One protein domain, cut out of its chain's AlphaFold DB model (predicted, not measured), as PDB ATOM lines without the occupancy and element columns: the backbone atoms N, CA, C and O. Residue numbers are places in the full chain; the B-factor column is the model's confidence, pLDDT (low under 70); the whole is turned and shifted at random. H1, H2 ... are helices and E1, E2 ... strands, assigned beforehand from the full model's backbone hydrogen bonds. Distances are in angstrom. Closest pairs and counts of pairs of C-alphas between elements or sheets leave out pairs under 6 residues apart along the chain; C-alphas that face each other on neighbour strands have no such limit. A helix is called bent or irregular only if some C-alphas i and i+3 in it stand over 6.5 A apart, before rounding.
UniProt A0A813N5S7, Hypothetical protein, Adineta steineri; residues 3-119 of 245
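What this domain is: This is residues 3 to 119 of the 245 residues of the protein "Hypothetical protein" of Adineta steineri (UniProt A0A813N5S7). A loose, open V of helices has a small strand hairpin, E1 and E2, across its mouth. H1 with H6 packed along its later part makes one arm; H2 and H5, side by side without touching, make the other, with H3 and H4 at its far end. The printed part has 117 residues, in the order E1, E2, H1 to H6; the sheet, E1 - E2, is antiparallel and the class is mostly helix. The radius of gyration of the C-alphas is 17.5 A, and the spans are 47 by 35 by 28 A.

Where its parts are: E1 is residues 3 to 5, beginning at C-alpha 3 (29.911, 16.758, 52.865), and E2 is residues 12 to 15. H1, residues 22 to 42, is 31.3 A long and irregular, with C-alphas 23 and 26 7.4 A apart. H2, residues 46 to 61, is 22.8 A long. H3, residues 67 to 79, is 17.8 A long and irregular, with C-alphas 74 and 77 7.2 A apart. H4 is residues 85 to 89, H5 is residues 91 to 104, 20.0 A long, and H6 is residues 108 to 118, ending at C-alpha 118 (13.498, 11.678, 48.786).

How they stand to each other: E1 and E2 form an antiparallel hairpin at 171 degrees, with N 3 and O 14 2.8 A apart, within hydrogen-bond range. H1 touches H6 with residues 33 to 42 alone, at a shallow tilt of 31 degrees, opposite ways; their closest C-alphas, of Ala 40 and Gln 110, are 4.5 A apart. H5 and H6 only just touch, only at the corner, with 3 pairs of C-alphas within 8 A, the closest those of Ile 102 and Leu 108 at 6.1 A. H2 and H5 are near each other, with 12 pairs of C-alphas within 10 A. H3 touches H4, closest at the C-alphas of Val 75 and Pro 85, 5.2 A. H4 and H5 meet only through their link. Each O i to N i+4 pair is within hydrogen-bond range in H2, H5 and H6, but 15 of 17 in H1, 7 of 9 in H3 and 0 of 1 in H4, where 2 of 2 O i to N i+3 pairs are.

The domain as a whole: The farthest C-alphas, of Gly 23 and Val 86, are 48.6 A apart. Residues 61 to 70, of which 67 to 70 belong to H3, stand free. The printed part has no cut, no link is long, and no printed residue is under 70 in pLDDT.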
ATOM      1  N   TYR A   3      28.898  17.766  52.562       74.00
ATOM      2  CA  TYR A   3      29.911  16.758  52.865       74.00
ATOM      3  C   TYR A   3      29.382  15.354  52.574       74.00
ATOM      4  O   TYR A   3      28.255  15.022  52.938       74.00
ATOM      5  N   PHE A   4      30.211  14.518  51.950       73.44
ATOM      6  CA  PHE A   4      29.920  13.107  51.711       73.44
ATOM      7  C   PHE A   4      30.913  12.247  52.494       73.44
ATOM      8  O   PHE A   4      32.074  12.098  52.106       73.44
ATOM      9  N   GLY A   5      30.463  11.720  53.630       73.25
ATOM     10  CA  GLY A   5      31.271  10.927  54.544       73.25
ATOM     11  C   GLY A   5      31.328   9.470  54.115       73.25
ATOM     12  O   GLY A   5      30.329   8.765  54.225       73.25
ATOM     13  N   ARG A   6      32.511   9.022  53.682       76.25
ATOM     14  CA  ARG A   6      32.825   7.621  53.329       76.25
ATOM     15  C   ARG A   6      33.645   6.895  54.403       76.25
ATOM     16  O   ARG A   6      34.086   5.773  54.197       76.25
ATOM     17  N   ASN A   7      33.851   7.548  55.544       80.56
ATOM     18  CA  ASN A   7      34.819   7.137  56.563       80.56
ATOM     19  C   ASN A   7      34.196   6.275  57.676       80.56
ATOM     20  O   ASN A   7      34.796   6.066  58.727       80.56
ATOM     21  N   THR A   8      32.958   5.839  57.476       84.56
ATOM     22  CA  THR A   8      32.155   5.054  58.414       84.56
ATOM     23  C   THR A   8      31.491   3.913  57.659       84.56
ATOM     24  O   THR A   8      31.272   4.034  56.454       84.56
ATOM     25  N   LEU A   9      31.105   2.849  58.372       85.69
ATOM     26  CA  LEU A   9      30.455   1.665  57.790       85.69
ATOM     27  C   LEU A   9      29.303   2.030  56.848       85.69
ATOM     28  O   LEU A   9      29.205   1.520  55.737       85.69
ATOM     29  N   ASN A  10      28.452   2.957  57.291       88.62
ATOM     30  CA  ASN A  10      27.410   3.540  56.462       88.62
ATOM     31  C   ASN A  10      27.867   4.900  55.952       88.62
ATOM     32  O   ASN A  10      28.317   5.748  56.724       88.62
ATOM     33  N   THR A  11      27.708   5.119  54.651       91.00
ATOM     34  CA  THR A  11      27.994   6.408  54.025       91.00
ATOM     35  C   THR A  11      26.948   7.444  54.436       91.00
ATOM     36  O   THR A  11      25.763   7.131  54.540       91.00
ATOM     37  N   THR A  12      27.376   8.686  54.653       93.00
ATOM     38  CA  THR A  12      26.481   9.793  55.020       93.00
ATOM     39  C   THR A  12      26.629  10.964  54.055       93.00
ATOM     40  O   THR A  12      27.722  11.247  53.570       93.00
ATOM     41  N   PHE A  13      25.531  11.663  53.779       94.88
ATOM     42  CA  PHE A  13      25.531  12.916  53.029       94.88
ATOM     43  C   PHE A  13      24.948  14.018  53.905       94.88
ATOM     44  O   PHE A  13      23.895  13.841  54.514       94.88
ATOM     45  N   HIS A  14      25.626  15.158  53.940       93.50
ATOM     46  CA  HIS A  14      25.251  16.324  54.726       93.50
ATOM     47  C   HIS A  14      25.185  17.527  53.798       93.50
ATOM     48  O   HIS A  14      26.086  17.727  52.987       93.50
ATOM     49  N   VAL A  15      24.150  18.349  53.938       96.06
ATOM     50  CA  VAL A  15      24.040  19.649  53.274       96.06
ATOM     51  C   VAL A  15      23.336  20.621  54.209       96.06
ATOM     52  O   VAL A  15      22.415  20.246  54.928       96.06
ATOM     53  N   GLY A  16      23.785  21.869  54.225       94.81
ATOM     54  CA  GLY A  16      23.197  22.899  55.068       94.81
ATOM     55  C   GLY A  16      23.836  24.261  54.859       94.81
ATOM     56  O   GLY A  16      24.744  24.430  54.040       94.81
ATOM     57  N   LEU A  17      23.369  25.237  55.625       95.44
ATOM     58  CA  LEU A  17      23.908  26.591  55.662       95.44
ATOM     59  C   LEU A  17      24.383  26.924  57.075       95.44
ATOM     60  O   LEU A  17      23.945  26.325  58.053       95.44
ATOM     61  N   GLN A  18      25.302  27.874  57.144       94.44
ATOM     62  CA  GLN A  18      25.817  28.471  58.371       94.44
ATOM     63  C   GLN A  18      25.530  29.974  58.317       94.44
ATOM     64  O   GLN A  18      25.237  30.492  57.238       94.44
ATOM     65  N   ASP A  19      25.559  30.639  59.472       93.75
ATOM     66  CA  ASP A  19      25.272  32.075  59.609       93.75
ATOM     67  C   ASP A  19      23.872  32.487  59.116       93.75
ATOM     68  O   ASP A  19      23.676  33.552  58.534       93.75
ATOM     69  N   ILE A  20      22.875  31.627  59.357       94.44
ATOM     70  CA  ILE A  20      21.468  31.913  59.055       94.44
ATOM     71  C   ILE A  20      20.747  32.497  60.272       94.44
ATOM     72  O   ILE A  20      21.027  32.137  61.418       94.44
ATOM     73  N   SER A  21      19.766  33.364  60.026       93.56
ATOM     74  CA  SER A  21      18.876  33.843  61.084       93.56
ATOM     75  C   SER A  21      18.065  32.683  61.661       93.56
ATOM     76  O   SER A  21      17.622  31.795  60.930       93.56
ATOM     77  N   LYS A  22      17.771  32.720  62.967       89.62
ATOM     78  CA  LYS A  22      16.968  31.677  63.641       89.62
ATOM     79  C   LYS A  22      15.598  31.452  62.987       89.62
ATOM     80  O   LYS A  22      15.118  30.326  62.961       89.62
ATOM     81  N   GLY A  23      14.988  32.508  62.445       93.44
ATOM     82  CA  GLY A  23      13.699  32.430  61.750       93.44
ATOM     83  C   GLY A  23      13.758  31.814  60.347       93.44
ATOM     84  O   GLY A  23      12.717  31.456  59.811       93.44
ATOM     85  N   ASP A  24      14.947  31.660  59.757       95.50
ATOM     86  CA  ASP A  24      15.114  31.150  58.389       95.50
ATOM     87  C   ASP A  24      15.368  29.633  58.335       95.50
ATOM     88  O   ASP A  24      15.478  29.067  57.248       95.50
ATOM     89  N   VAL A  25      15.442  28.947  59.481       94.88
ATOM     90  CA  VAL A  25      15.747  27.504  59.556       94.88
ATOM     91  C   VAL A  25      14.781  26.673  58.706       94.88
ATOM     92  O   VAL A  25      15.221  25.917  57.837       94.88
ATOM     93  N   ASP A  26      13.473  26.857  58.892       95.94
ATOM     94  CA  ASP A  26      12.451  26.106  58.149       95.94
ATOM     95  C   ASP A  26      12.492  26.415  56.649       95.94
ATOM     96  O   ASP A  26      12.280  25.534  55.812       95.94
ATOM     97  N   ARG A  27      12.838  27.658  56.291       96.56
ATOM     98  CA  ARG A  27      13.017  28.071  54.898       96.56
ATOM     99  C   ARG A  27      14.186  27.335  54.248       96.56
ATOM    100  O   ARG A  27      14.061  26.912  53.101       96.56
ATOM    101  N   VAL A  28      15.301  27.160  54.958       96.31
ATOM    102  CA  VAL A  28      16.467  26.417  54.456       96.31
ATOM    103  C   VAL A  28      16.144  24.936  54.286       96.31
ATOM    104  O   VAL A  28      16.470  24.368  53.246       96.31
ATOM    105  N   ILE A  29      15.468  24.321  55.263       95.19
ATOM    106  CA  ILE A  29      15.040  22.915  55.177       95.19
ATOM    107  C   ILE A  29      14.148  22.714  53.951       95.19
ATOM    108  O   ILE A  29      14.412  21.829  53.137       95.19
ATOM    109  N   LYS A  30      13.148  23.586  53.779       96.56
ATOM    110  CA  LYS A  30      12.252  23.547  52.625       96.56
ATOM    111  C   LYS A  30      13.007  23.722  51.309       96.56
ATOM    112  O   LYS A  30      12.790  22.948  50.391       96.56
ATOM    113  N   MET A  31      13.921  24.686  51.224       97.12
ATOM    114  CA  MET A  31      14.722  24.916  50.019       97.12
ATOM    115  C   MET A  31      15.554  23.685  49.633       97.12
ATOM    116  O   MET A  31      15.638  23.355  48.453       97.12
ATOM    117  N   ILE A  32      16.151  22.991  50.607       96.19
ATOM    118  CA  ILE A  32      16.902  21.751  50.364       96.19
ATOM    119  C   ILE A  32      15.971  20.654  49.831       96.19
ATOM    120  O   ILE A  32      16.298  20.008  48.834       96.19
ATOM    121  N   ASP A  33      14.809  20.460  50.458       95.31
ATOM    122  CA  ASP A  33      13.839  19.445  50.037       95.31
ATOM    123  C   ASP A  33      13.260  19.750  48.642       95.31
ATOM    124  O   ASP A  33      13.206  18.859  47.792       95.31
ATOM    125  N   ASP A  34      12.914  21.012  48.371       97.31
ATOM    126  CA  ASP A  34      12.441  21.482  47.065       97.31
ATOM    127  C   ASP A  34      13.517  21.262  45.982       97.31
ATOM    128  O   ASP A  34      13.205  20.770  44.898       97.31
ATOM    129  N   THR A  35      14.795  21.515  46.297       97.00
ATOM    130  CA  THR A  35      15.921  21.275  45.373       97.00
ATOM    131  C   THR A  35      16.044  19.794  45.013       97.00
ATOM    132  O   THR A  35      16.179  19.449  43.840       97.00
ATOM    133  N   PHE A  36      15.961  18.881  45.989       96.50
ATOM    134  CA  PHE A  36      16.007  17.444  45.693       96.50
ATOM    135  C   PHE A  36      14.803  16.981  44.865       96.50
ATOM    136  O   PHE A  36      14.959  16.128  43.991       96.50
ATOM    137  N   GLN A  37      13.612  17.540  45.107       96.94
ATOM    138  CA  GLN A  37      12.425  17.245  44.301       96.94
ATOM    139  C   GLN A  37      12.565  17.743  42.863       96.94
ATOM    140  O   GLN A  37      12.138  17.056  41.933       96.94
ATOM    141  N   GLU A  38      13.138  18.930  42.673       97.06
ATOM    142  CA  GLU A  38      13.396  19.500  41.356       97.06
ATOM    143  C   GLU A  38      14.408  18.655  40.579       97.06
ATOM    144  O   GLU A  38      14.106  18.200  39.476       97.06
ATOM    145  N   VAL A  39      15.551  18.343  41.193       96.00
ATOM    146  CA  VAL A  39      16.613  17.527  40.588       96.00
ATOM    147  C   VAL A  39      16.128  16.111  40.264       96.00
ATOM    148  O   VAL A  39      16.460  15.571  39.210       96.00
ATOM    149  N   ALA A  40      15.290  15.503  41.107       95.69
ATOM    150  CA  ALA A  40      14.697  14.197  40.810       95.69
ATOM    151  C   ALA A  40      13.771  14.218  39.574       95.69
ATOM    152  O   ALA A  40      13.637  13.207  38.882       95.69
ATOM    153  N   LYS A  41      13.136  15.359  39.279       94.62
ATOM    154  CA  LYS A  41      12.247  15.525  38.117       94.62
ATOM    155  C   LYS A  41      13.011  15.915  36.856       94.62
ATOM    156  O   LYS A  41      12.783  15.320  35.807       94.62
ATOM    157  N   GLN A  42      13.874  16.923  36.956       94.56
ATOM    158  CA  GLN A  42      14.546  17.545  35.814       94.56
ATOM    159  C   GLN A  42      15.870  16.852  35.462       94.56
ATOM    160  O   GLN A  42      16.246  16.807  34.294       94.56
ATOM    161  N   GLY A  43      16.544  16.241  36.439       93.12
ATOM    162  CA  GLY A  43      17.878  15.671  36.266       93.12
ATOM    163  C   GLY A  43      18.990  16.707  36.353       93.12
ATOM    164  O   GLY A  43      18.858  17.726  37.025       93.12
ATOM    165  N   PHE A  44      20.105  16.395  35.701       94.06
ATOM    166  CA  PHE A  44      21.297  17.236  35.645       94.06
ATOM    167  C   PHE A  44      21.656  17.510  34.187       94.06
ATOM    168  O   PHE A  44      21.444  16.661  33.319       94.06
ATOM    169  N   GLU A  45      22.244  18.674  33.932       93.06
ATOM    170  CA  GLU A  45      22.779  19.018  32.617       93.06
ATOM    171  C   GLU A  45      23.920  18.067  32.236       93.06
ATOM    172  O   GLU A  45      24.864  17.868  33.008       93.06
ATOM    173  N   GLN A  46      23.877  17.511  31.022       90.12
ATOM    174  CA  GLN A  46      24.884  16.541  30.574       90.12
ATOM    175  C   GLN A  46      26.300  17.130  30.591       90.12
ATOM    176  O   GLN A  46      27.246  16.463  31.002       90.12
ATOM    177  N   SER A  47      26.442  18.408  30.232       93.25
ATOM    178  CA  SER A  47      27.728  19.111  30.257       93.25
ATOM    179  C   SER A  47      28.342  19.188  31.661       93.25
ATOM    180  O   SER A  47      29.563  19.128  31.794       93.25
ATOM    181  N   GLN A  48      27.519  19.276  32.715       92.44
ATOM    182  CA  GLN A  48      27.994  19.262  34.101       92.44
ATOM    183  C   GLN A  48      28.477  17.871  34.508       92.44
ATOM    184  O   GLN A  48      29.514  17.743  35.158       92.44
ATOM    185  N   ILE A  49      27.751  16.826  34.102       91.75
ATOM    186  CA  ILE A  49      28.141  15.432  34.341       91.75
ATOM    187  C   ILE A  49      29.485  15.144  33.660       91.75
ATOM    188  O   ILE A  49      30.408  14.648  34.308       91.75
ATOM    189  N   ASP A  50      29.614  15.504  32.382       91.19
ATOM    190  CA  ASP A  50      30.831  15.284  31.598       91.19
ATOM    191  C   ASP A  50      32.026  16.043  32.197       91.19
ATOM    192  O   ASP A  50      33.117  15.485  32.332       91.19
ATOM    193  N   ALA A  51      31.816  17.291  32.631       93.44
ATOM    194  CA  ALA A  51      32.844  18.085  33.299       93.44
ATOM    195  C   ALA A  51      33.302  17.457  34.628       93.44
ATOM    196  O   ALA A  51      34.502  17.432  34.908       93.44
ATOM    197  N   LEU A  52      32.380  16.914  35.432       92.62
ATOM    198  CA  LEU A  52      32.708  16.240  36.696       92.62
ATOM    199  C   LEU A  52      33.476  14.932  36.473       92.62
ATOM    200  O   LEU A  52      34.453  14.669  37.177       92.62
ATOM    201  N   ILE A  53      33.071  14.131  35.484       90.94
ATOM    202  CA  ILE A  53      33.796  12.916  35.087       90.94
ATOM    203  C   ILE A  53      35.216  13.283  34.652       90.94
ATOM    204  O   ILE A  53      36.181  12.697  35.137       90.94
ATOM    205  N   HIS A  54      35.359  14.308  33.812       91.06
ATOM    206  CA  HIS A  54      36.663  14.773  33.355       91.06
ATOM    207  C   HIS A  54      37.542  15.293  34.505       91.06
ATOM    208  O   HIS A  54      38.729  14.973  34.587       91.06
ATOM    209  N   GLN A  55      36.967  16.052  35.442       91.69
ATOM    210  CA  GLN A  55      37.675  16.509  36.639       91.69
ATOM    211  C   GLN A  55      38.178  15.327  37.480       91.69
ATOM    212  O   GLN A  55      39.306  15.350  37.983       91.69
ATOM    213  N   PHE A  56      37.365  14.280  37.617       90.31
ATOM    214  CA  PHE A  56      37.748  13.059  38.316       90.31
ATOM    215  C   PHE A  56      38.883  12.314  37.593       90.31
ATOM    216  O   PHE A  56      39.845  11.902  38.240       90.31
ATOM    217  N   GLU A  57      38.842  12.215  36.262       88.69
ATOM    218  CA  GLU A  57      39.929  11.639  35.454       88.69
ATOM    219  C   GLU A  57      41.258  12.387  35.627       88.69
ATOM    220  O   GLU A  57      42.308  11.757  35.782       88.69
ATOM    221  N   ILE A  58      41.230  13.726  35.638       90.31
ATOM    222  CA  ILE A  58      42.421  14.548  35.906       90.31
ATOM    223  C   ILE A  58      42.965  14.253  37.308       90.31
ATOM    224  O   ILE A  58      44.174  14.078  37.467       90.31
ATOM    225  N   SER A  59      42.087  14.165  38.311       87.81
ATOM    226  CA  SER A  59      42.466  13.874  39.699       87.81
ATOM    227  C   SER A  59      43.202  12.535  39.834       87.81
ATOM    228  O   SER A  59      44.195  12.451  40.550       87.81
ATOM    229  N   ILE A  60      42.774  11.503  39.095       85.75
ATOM    230  CA  ILE A  60      43.442  10.188  39.081       85.75
ATOM    231  C   ILE A  60      44.808  10.258  38.394       85.75
ATOM    232  O   ILE A  60      45.750   9.588  38.814       85.75
ATOM    233  N   LYS A  61      44.929  11.040  37.314       87.75
ATOM    234  CA  LYS A  61      46.194  11.164  36.575       87.75
ATOM    235  C   LYS A  61      47.237  11.984  37.328       87.75
ATOM    236  O   LYS A  61      48.432  11.773  37.104       87.75
ATOM    237  N   HIS A  62      46.796  12.896  38.189       88.69
ATOM    238  CA  HIS A  62      47.656  13.788  38.950       88.69
ATOM    239  C   HIS A  62      48.664  13.016  39.807       88.69
ATOM    240  O   HIS A  62      48.296  12.182  40.630       88.69
ATOM    241  N   GLN A  63      49.949  13.306  39.602       85.50
ATOM    242  CA  GLN A  63      51.032  12.742  40.399       85.50
ATOM    243  C   GLN A  63      51.183  13.558  41.682       85.50
ATOM    244  O   GLN A  63      51.374  14.769  41.613       85.50
ATOM    245  N   ASP A  64      51.099  12.886  42.827       85.69
ATOM    246  CA  ASP A  64      51.166  13.499  44.154       85.69
ATOM    247  C   ASP A  64      52.310  12.891  44.968       85.69
ATOM    248  O   ASP A  64      52.439  11.665  45.039       85.69
ATOM    249  N   GLU A  65      53.121  13.730  45.613       87.88
ATOM    250  CA  GLU A  65      54.242  13.280  46.444       87.88
ATOM    251  C   GLU A  65      53.822  12.370  47.615       87.88
ATOM    252  O   GLU A  65      54.604  11.534  48.062       87.88
ATOM    253  N   ASN A  66      52.576  12.475  48.082       91.44
ATOM    254  CA  ASN A  66      52.016  11.705  49.189       91.44
ATOM    255  C   ASN A  66      51.042  10.616  48.713       91.44
ATOM    256  O   ASN A  66      50.127  10.232  49.452       91.44
ATOM    257  N   PHE A  67      51.229  10.084  47.498       90.88
ATOM    258  CA  PHE A  67      50.356   9.052  46.931       90.88
ATOM    259  C   PHE A  67      50.136   7.863  47.878       90.88
ATOM    260  O   PHE A  67      48.998   7.447  48.068       90.88
ATOM    261  N   GLY A  68      51.190   7.357  48.531       92.12
ATOM    262  CA  GLY A  68      51.076   6.232  49.469       92.12
ATOM    263  C   GLY A  68      50.129   6.518  50.641       92.12
ATOM    264  O   GLY A  68      49.290   5.682  50.977       92.12
ATOM    265  N   LEU A  69      50.201   7.726  51.211       92.50
ATOM    266  CA  LEU A  69      49.298   8.161  52.278       92.50
ATOM    267  C   LEU A  69      47.858   8.323  51.763       92.50
ATOM    268  O   LEU A  69      46.914   7.893  52.419       92.50
ATOM    269  N   LYS A  70      47.671   8.904  50.574       88.12
ATOM    270  CA  LYS A  70      46.336   9.033  49.971       88.12
ATOM    271  C   LYS A  70      45.719   7.677  49.641       88.12
ATOM    272  O   LYS A  70      44.532   7.484  49.887       88.12
ATOM    273  N   ALA A  71      46.513   6.740  49.128       89.94
ATOM    274  CA  ALA A  71      46.073   5.393  48.798       89.94
ATOM    275  C   ALA A  71      45.601   4.649  50.050       89.94
ATOM    276  O   ALA A  71      44.479   4.145  50.059       89.94
ATOM    277  N   ILE A  72      46.394   4.649  51.134       91.62
ATOM    278  CA  ILE A  72      45.981   3.985  52.377       91.62
ATOM    279  C   ILE A  72      44.747   4.659  52.985       91.62
ATOM    280  O   ILE A  72      43.805   3.961  53.342       91.62
ATOM    281  N   LEU A  73      44.679   5.995  53.027       89.00
ATOM    282  CA  LEU A  73      43.501   6.710  53.535       89.00
ATOM    283  C   LEU A  73      42.252   6.490  52.668       89.00
ATOM    284  O   LEU A  73      41.136   6.543  53.182       89.00
ATOM    285  N   GLY A  74      42.426   6.220  51.373       85.88
ATOM    286  CA  GLY A  74      41.338   5.898  50.452       85.88
ATOM    287  C   GLY A  74      40.720   4.516  50.681       85.88
ATOM    288  O   GLY A  74      39.525   4.357  50.448       85.88
ATOM    289  N   VAL A  75      41.499   3.539  51.163       90.06
ATOM    290  CA  VAL A  75      41.050   2.139  51.326       90.06
ATOM    291  C   VAL A  75      40.923   1.687  52.779       90.06
ATOM    292  O   VAL A  75      40.311   0.659  53.052       90.06
ATOM    293  N   ILE A  76      41.479   2.429  53.743       91.56
ATOM    294  CA  ILE A  76      41.486   2.013  55.152       91.56
ATOM    295  C   ILE A  76      40.068   1.812  55.686       91.56
ATOM    296  O   ILE A  76      39.816   0.845  56.393       91.56
ATOM    297  N   TYR A  77      39.125   2.671  55.295       86.94
ATOM    298  CA  TYR A  77      37.744   2.603  55.769       86.94
ATOM    299  C   TYR A  77      36.971   1.410  55.205       86.94
ATOM    300  O   TYR A  77      36.158   0.833  55.915       86.94
ATOM    301  N   SER A  78      37.242   0.995  53.965       85.50
ATOM    302  CA  SER A  78      36.682  -0.256  53.441       85.50
ATOM    303  C   SER A  78      37.337  -1.461  54.118       85.50
ATOM    304  O   SER A  78      36.657  -2.418  54.479       85.50
ATOM    305  N   TRP A  79      38.648  -1.386  54.362       91.00
ATOM    306  CA  TRP A  79      39.408  -2.490  54.936       91.00
ATOM    307  C   TRP A  79      39.011  -2.806  56.385       91.00
ATOM    308  O   TRP A  79      38.820  -3.970  56.721       91.00
ATOM    309  N   ILE A  80      38.804  -1.790  57.235       92.94
ATOM    310  CA  ILE A  80      38.338  -1.987  58.626       92.94
ATOM    311  C   ILE A  80      36.898  -2.521  58.723       92.94
ATOM    312  O   ILE A  80      36.443  -2.863  59.812       92.94
ATOM    313  N   HIS A  81      36.169  -2.548  57.608       89.69
ATOM    314  CA  HIS A  81      34.806  -3.063  57.496       89.69
ATOM    315  C   HIS A  81      34.754  -4.337  56.636       89.69
ATOM    316  O   HIS A  81      33.762  -4.584  55.953       89.69
ATOM    317  N   ASP A  82      35.840  -5.119  56.648       89.44
ATOM    318  CA  ASP A  82      35.966  -6.433  56.001       89.44
ATOM    319  C   ASP A  82      35.680  -6.431  54.487       89.44
ATOM    320  O   ASP A  82      35.295  -7.443  53.900       89.44
ATOM    321  N   THR A  83      35.880  -5.286  53.828       87.75
ATOM    322  CA  THR A  83      35.795  -5.154  52.367       87.75
ATOM    323  C   THR A  83      37.188  -5.243  51.747       87.75
ATOM    324  O   THR A  83      38.162  -4.768  52.333       87.75
ATOM    325  N   ASP A  84      37.291  -5.816  50.543       90.06
ATOM    326  CA  ASP A  84      38.555  -5.921  49.808       90.06
ATOM    327  C   ASP A  84      39.146  -4.524  49.503       90.06
ATOM    328  O   ASP A  84      38.564  -3.769  48.716       90.06
ATOM    329  N   PRO A  85      40.307  -4.154  50.081       89.25
ATOM    330  CA  PRO A  85      40.938  -2.863  49.816       89.25
ATOM    331  C   PRO A  85      41.444  -2.733  48.374       89.25
ATOM    332  O   PRO A  85      41.575  -1.614  47.878       89.25
ATOM    333  N   VAL A  86      41.713  -3.844  47.678       91.00
ATOM    334  CA  VAL A  86      42.175  -3.824  46.283       91.00
ATOM    335  C   VAL A  86      41.064  -3.349  45.357       91.00
ATOM    336  O   VAL A  86      41.329  -2.635  44.392       91.00
ATOM    337  N   ASP A  87      39.813  -3.698  45.651       88.50
ATOM    338  CA  ASP A  87      38.670  -3.251  44.863       88.50
ATOM    339  C   ASP A  87      38.515  -1.719  44.907       88.50
ATOM    340  O   ASP A  87      38.303  -1.094  43.868       88.50
ATOM    341  N   GLY A  88      38.784  -1.088  46.057       83.75
ATOM    342  CA  GLY A  88      38.812   0.375  46.198       83.75
ATOM    343  C   GLY A  88      39.873   1.083  45.340       83.75
ATOM    344  O   GLY A  88      39.709   2.256  45.003       83.75
ATOM    345  N   LEU A  89      40.935   0.379  44.931       88.69
ATOM    346  CA  LEU A  89      41.981   0.903  44.043       88.69
ATOM    347  C   LEU A  89      41.634   0.754  42.554       88.69
ATOM    348  O   LEU A  89      42.273   1.384  41.709       88.69
ATOM    349  N   GLN A  90      40.618  -0.041  42.202       89.94
ATOM    350  CA  GLN A  90      40.201  -0.286  40.815       89.94
ATOM    351  C   GLN A  90      39.343   0.867  40.263       89.94
ATOM    352  O   GLN A  90      38.261   0.662  39.711       89.94
ATOM    353  N   VAL A  91      39.824   2.105  40.391       88.19
ATOM    354  CA  VAL A  91      39.066   3.317  40.047       88.19
ATOM    355  C   VAL A  91      38.631   3.324  38.577       88.19
ATOM    356  O   VAL A  91      37.478   3.635  38.282       88.19
ATOM    357  N   THR A  92      39.505   2.904  37.656       88.44
ATOM    358  CA  THR A  92      39.202   2.833  36.214       88.44
ATOM    359  C   THR A  92      38.017   1.913  35.914       88.44
ATOM    360  O   THR A  92      37.105   2.309  35.194       88.44
ATOM    361  N   LYS A  93      37.970   0.726  36.533       92.69
ATOM    362  CA  LYS A  93      36.866  -0.242  36.386       92.69
ATOM    363  C   LYS A  93      35.531   0.376  36.797       92.69
ATOM    364  O   LYS A  93      34.525   0.210  36.106       92.69
ATOM    365  N   TYR A  94      35.508   1.092  37.921       91.75
ATOM    366  CA  TYR A  94      34.292   1.733  38.418       91.75
ATOM    367  C   TYR A  94      33.863   2.932  37.573       91.75
ATOM    368  O   TYR A  94      32.666   3.113  37.350       91.75
ATOM    369  N   LEU A  95      34.817   3.698  37.044       91.19
ATOM    370  CA  LEU A  95      34.539   4.811  36.143       91.19
ATOM    371  C   LEU A  95      33.952   4.335  34.806       91.19
ATOM    372  O   LEU A  95      32.948   4.873  34.341       91.19
ATOM    373  N   GLU A  96      34.524   3.288  34.211       92.00
ATOM    374  CA  GLU A  96      34.001   2.665  32.989       92.00
ATOM    375  C   GLU A  96      32.590   2.108  33.194       92.00
ATOM    376  O   GLU A  96      31.700   2.318  32.364       92.00
ATOM    377  N   ARG A  97      32.364   1.439  34.331       94.69
ATOM    378  CA  ARG A  97      31.040   0.950  34.716       94.69
ATOM    379  C   ARG A  97      30.041   2.098  34.841       94.69
ATOM    380  O   ARG A  97      28.971   2.015  34.242       94.69
ATOM    381  N   PHE A  98      30.390   3.164  35.560       93.50
ATOM    382  CA  PHE A  98      29.530   4.338  35.726       93.50
ATOM    383  C   PHE A  98      29.178   4.980  34.375       93.50
ATOM    384  O   PHE A  98      28.005   5.201  34.078       93.50
ATOM    385  N   ASN A  99      30.174   5.166  33.502       91.19
ATOM    386  CA  ASN A  99      29.984   5.679  32.142       91.19
ATOM    387  C   ASN A  99      29.059   4.798  31.287       91.19
ATOM    388  O   ASN A  99      28.316   5.303  30.444       91.19
ATOM    389  N   LYS A 100      29.089   3.476  31.472       94.19
ATOM    390  CA  LYS A 100      28.170   2.559  30.788       94.19
ATOM    391  C   LYS A 100      26.752   2.658  31.349       94.19
ATOM    392  O   LYS A 100      25.795   2.700  30.574       94.19
ATOM    393  N   GLU A 101      26.612   2.689  32.671       94.50
ATOM    394  CA  GLU A 101      25.312   2.754  33.345       94.50
ATOM    395  C   GLU A 101      24.576   4.055  33.005       94.50
ATOM    396  O   GLU A 101      23.406   3.999  32.632       94.50
ATOM    397  N   ILE A 102      25.266   5.201  33.012       91.81
ATOM    398  CA  ILE A 102      24.652   6.504  32.715       91.81
ATOM    399  C   ILE A 102      24.211   6.639  31.250       91.81
ATOM    400  O   ILE A 102      23.174   7.230  30.963       91.81
ATOM    401  N   LYS A 103      24.945   6.019  30.312       90.62
ATOM    402  CA  LYS A 103      24.551   5.946  28.893       90.62
ATOM    403  C   LYS A 103      23.362   5.017  28.663       90.62
ATOM    404  O   LYS A 103      22.585   5.237  27.740       90.62
ATOM    405  N   THR A 104      23.244   3.960  29.467       94.81
ATOM    406  CA  THR A 104      22.178   2.955  29.325       94.81
ATOM    407  C   THR A 104      20.881   3.418  29.987       94.81
ATOM    408  O   THR A 104      19.802   3.168  29.457       94.81
ATOM    409  N   ASN A 105      20.977   4.102  31.128       94.06
ATOM    410  CA  ASN A 105      19.844   4.653  31.860       94.06
ATOM    411  C   ASN A 105      20.023   6.171  32.063       94.06
ATOM    412  O   ASN A 105      20.645   6.586  33.043       94.06
ATOM    413  N   PRO A 106      19.412   7.009  31.203       89.12
ATOM    414  CA  PRO A 106      19.459   8.467  31.339       89.12
ATOM    415  C   PRO A 106      18.831   9.006  32.633       89.12
ATOM    416  O   PRO A 106      19.044  10.166  32.977       89.12
ATOM    417  N   ARG A 107      18.035   8.191  33.345       93.75
ATOM    418  CA  ARG A 107      17.406   8.550  34.625       93.75
ATOM    419  C   ARG A 107      18.159   8.023  35.848       93.75
ATOM    420  O   ARG A 107      17.687   8.216  36.965       93.75
ATOM    421  N   LEU A 108      19.323   7.393  35.668       95.12
ATOM    422  CA  LEU A 108      20.086   6.758  36.747       95.12
ATOM    423  C   LEU A 108      20.328   7.696  37.939       95.12
ATOM    424  O   LEU A 108      20.153   7.307  39.095       95.12
ATOM    425  N   LEU A 109      20.731   8.942  37.668       95.31
ATOM    426  CA  LEU A 109      21.021   9.917  38.718       95.31
ATOM    427  C   LEU A 109      19.741  10.411  39.399       95.31
ATOM    428  O   LEU A 109      19.712  10.501  40.624       95.31
ATOM    429  N   GLN A 110      18.666  10.651  38.645       96.19
ATOM    430  CA  GLN A 110      17.353  11.000  39.194       96.19
ATOM    431  C   GLN A 110      16.833   9.897  40.121       96.19
ATOM    432  O   GLN A 110      16.440  10.172  41.251       96.19
ATOM    433  N   GLU A 111      16.892   8.639  39.682       96.75
ATOM    434  CA  GLU A 111      16.478   7.471  40.467       96.75
ATOM    435  C   GLU A 111      17.324   7.312  41.737       96.75
ATOM    436  O   GLU A 111      16.801   6.998  42.809       96.75
ATOM    437  N   THR A 112      18.629   7.583  41.638       95.88
ATOM    438  CA  THR A 112      19.539   7.611  42.790       95.88
ATOM    439  C   THR A 112      19.123   8.703  43.775       95.88
ATOM    440  O   THR A 112      19.047   8.440  44.980       95.88
ATOM    441  N   VAL A 113      18.790   9.901  43.283       96.81
ATOM    442  CA  VAL A 113      18.337  11.008  44.132       96.81
ATOM    443  C   VAL A 113      17.016  10.669  44.824       96.81
ATOM    444  O   VAL A 113      16.888  10.822  46.041       96.81
ATOM    445  N   GLU A 114      16.055  10.128  44.076       96.44
ATOM    446  CA  GLU A 114      14.779   9.675  44.626       96.44
ATOM    447  C   GLU A 114      14.970   8.627  45.726       96.44
ATOM    448  O   GLU A 114      14.337   8.709  46.778       96.44
ATOM    449  N   LYS A 115      15.835   7.634  45.492       96.69
ATOM    450  CA  LYS A 115      16.058   6.517  46.414       96.69
ATOM    451  C   LYS A 115      16.725   6.965  47.713       96.69
ATOM    452  O   LYS A 115      16.266   6.578  48.785       96.69
ATOM    453  N   TYR A 116      17.814   7.730  47.622       95.81
ATOM    454  CA  TYR A 116      18.670   8.016  48.779       95.81
ATOM    455  C   TYR A 116      18.333   9.318  49.511       95.81
ATOM    456  O   TYR A 116      18.667   9.417  50.693       95.81
ATOM    457  N   PHE A 117      17.656  10.275  48.862       95.25
ATOM    458  CA  PHE A 117      17.291  11.555  49.481       95.25
ATOM    459  C   PHE A 117      15.784  11.716  49.683       95.25
ATOM    460  O   PHE A 117      15.371  12.066  50.783       95.25
ATOM    461  N   LEU A 118      14.947  11.432  48.674       94.50
ATOM    462  CA  LEU A 118      13.498  11.678  48.786       94.50
ATOM    463  C   LEU A 118      12.737  10.568  49.523       94.50
ATOM    464  O   LEU A 118      11.834  10.853  50.302       94.50
ATOM    465  N   LYS A 119      13.079   9.299  49.276       95.25
ATOM    466  CA  LYS A 119      12.412   8.123  49.875       95.25
ATOM    467  C   LYS A 119      13.087   7.641  51.165       95.25
ATOM    468  O   LYS A 119      12.607   6.701  51.796       95.25
TER     469      LYS A 119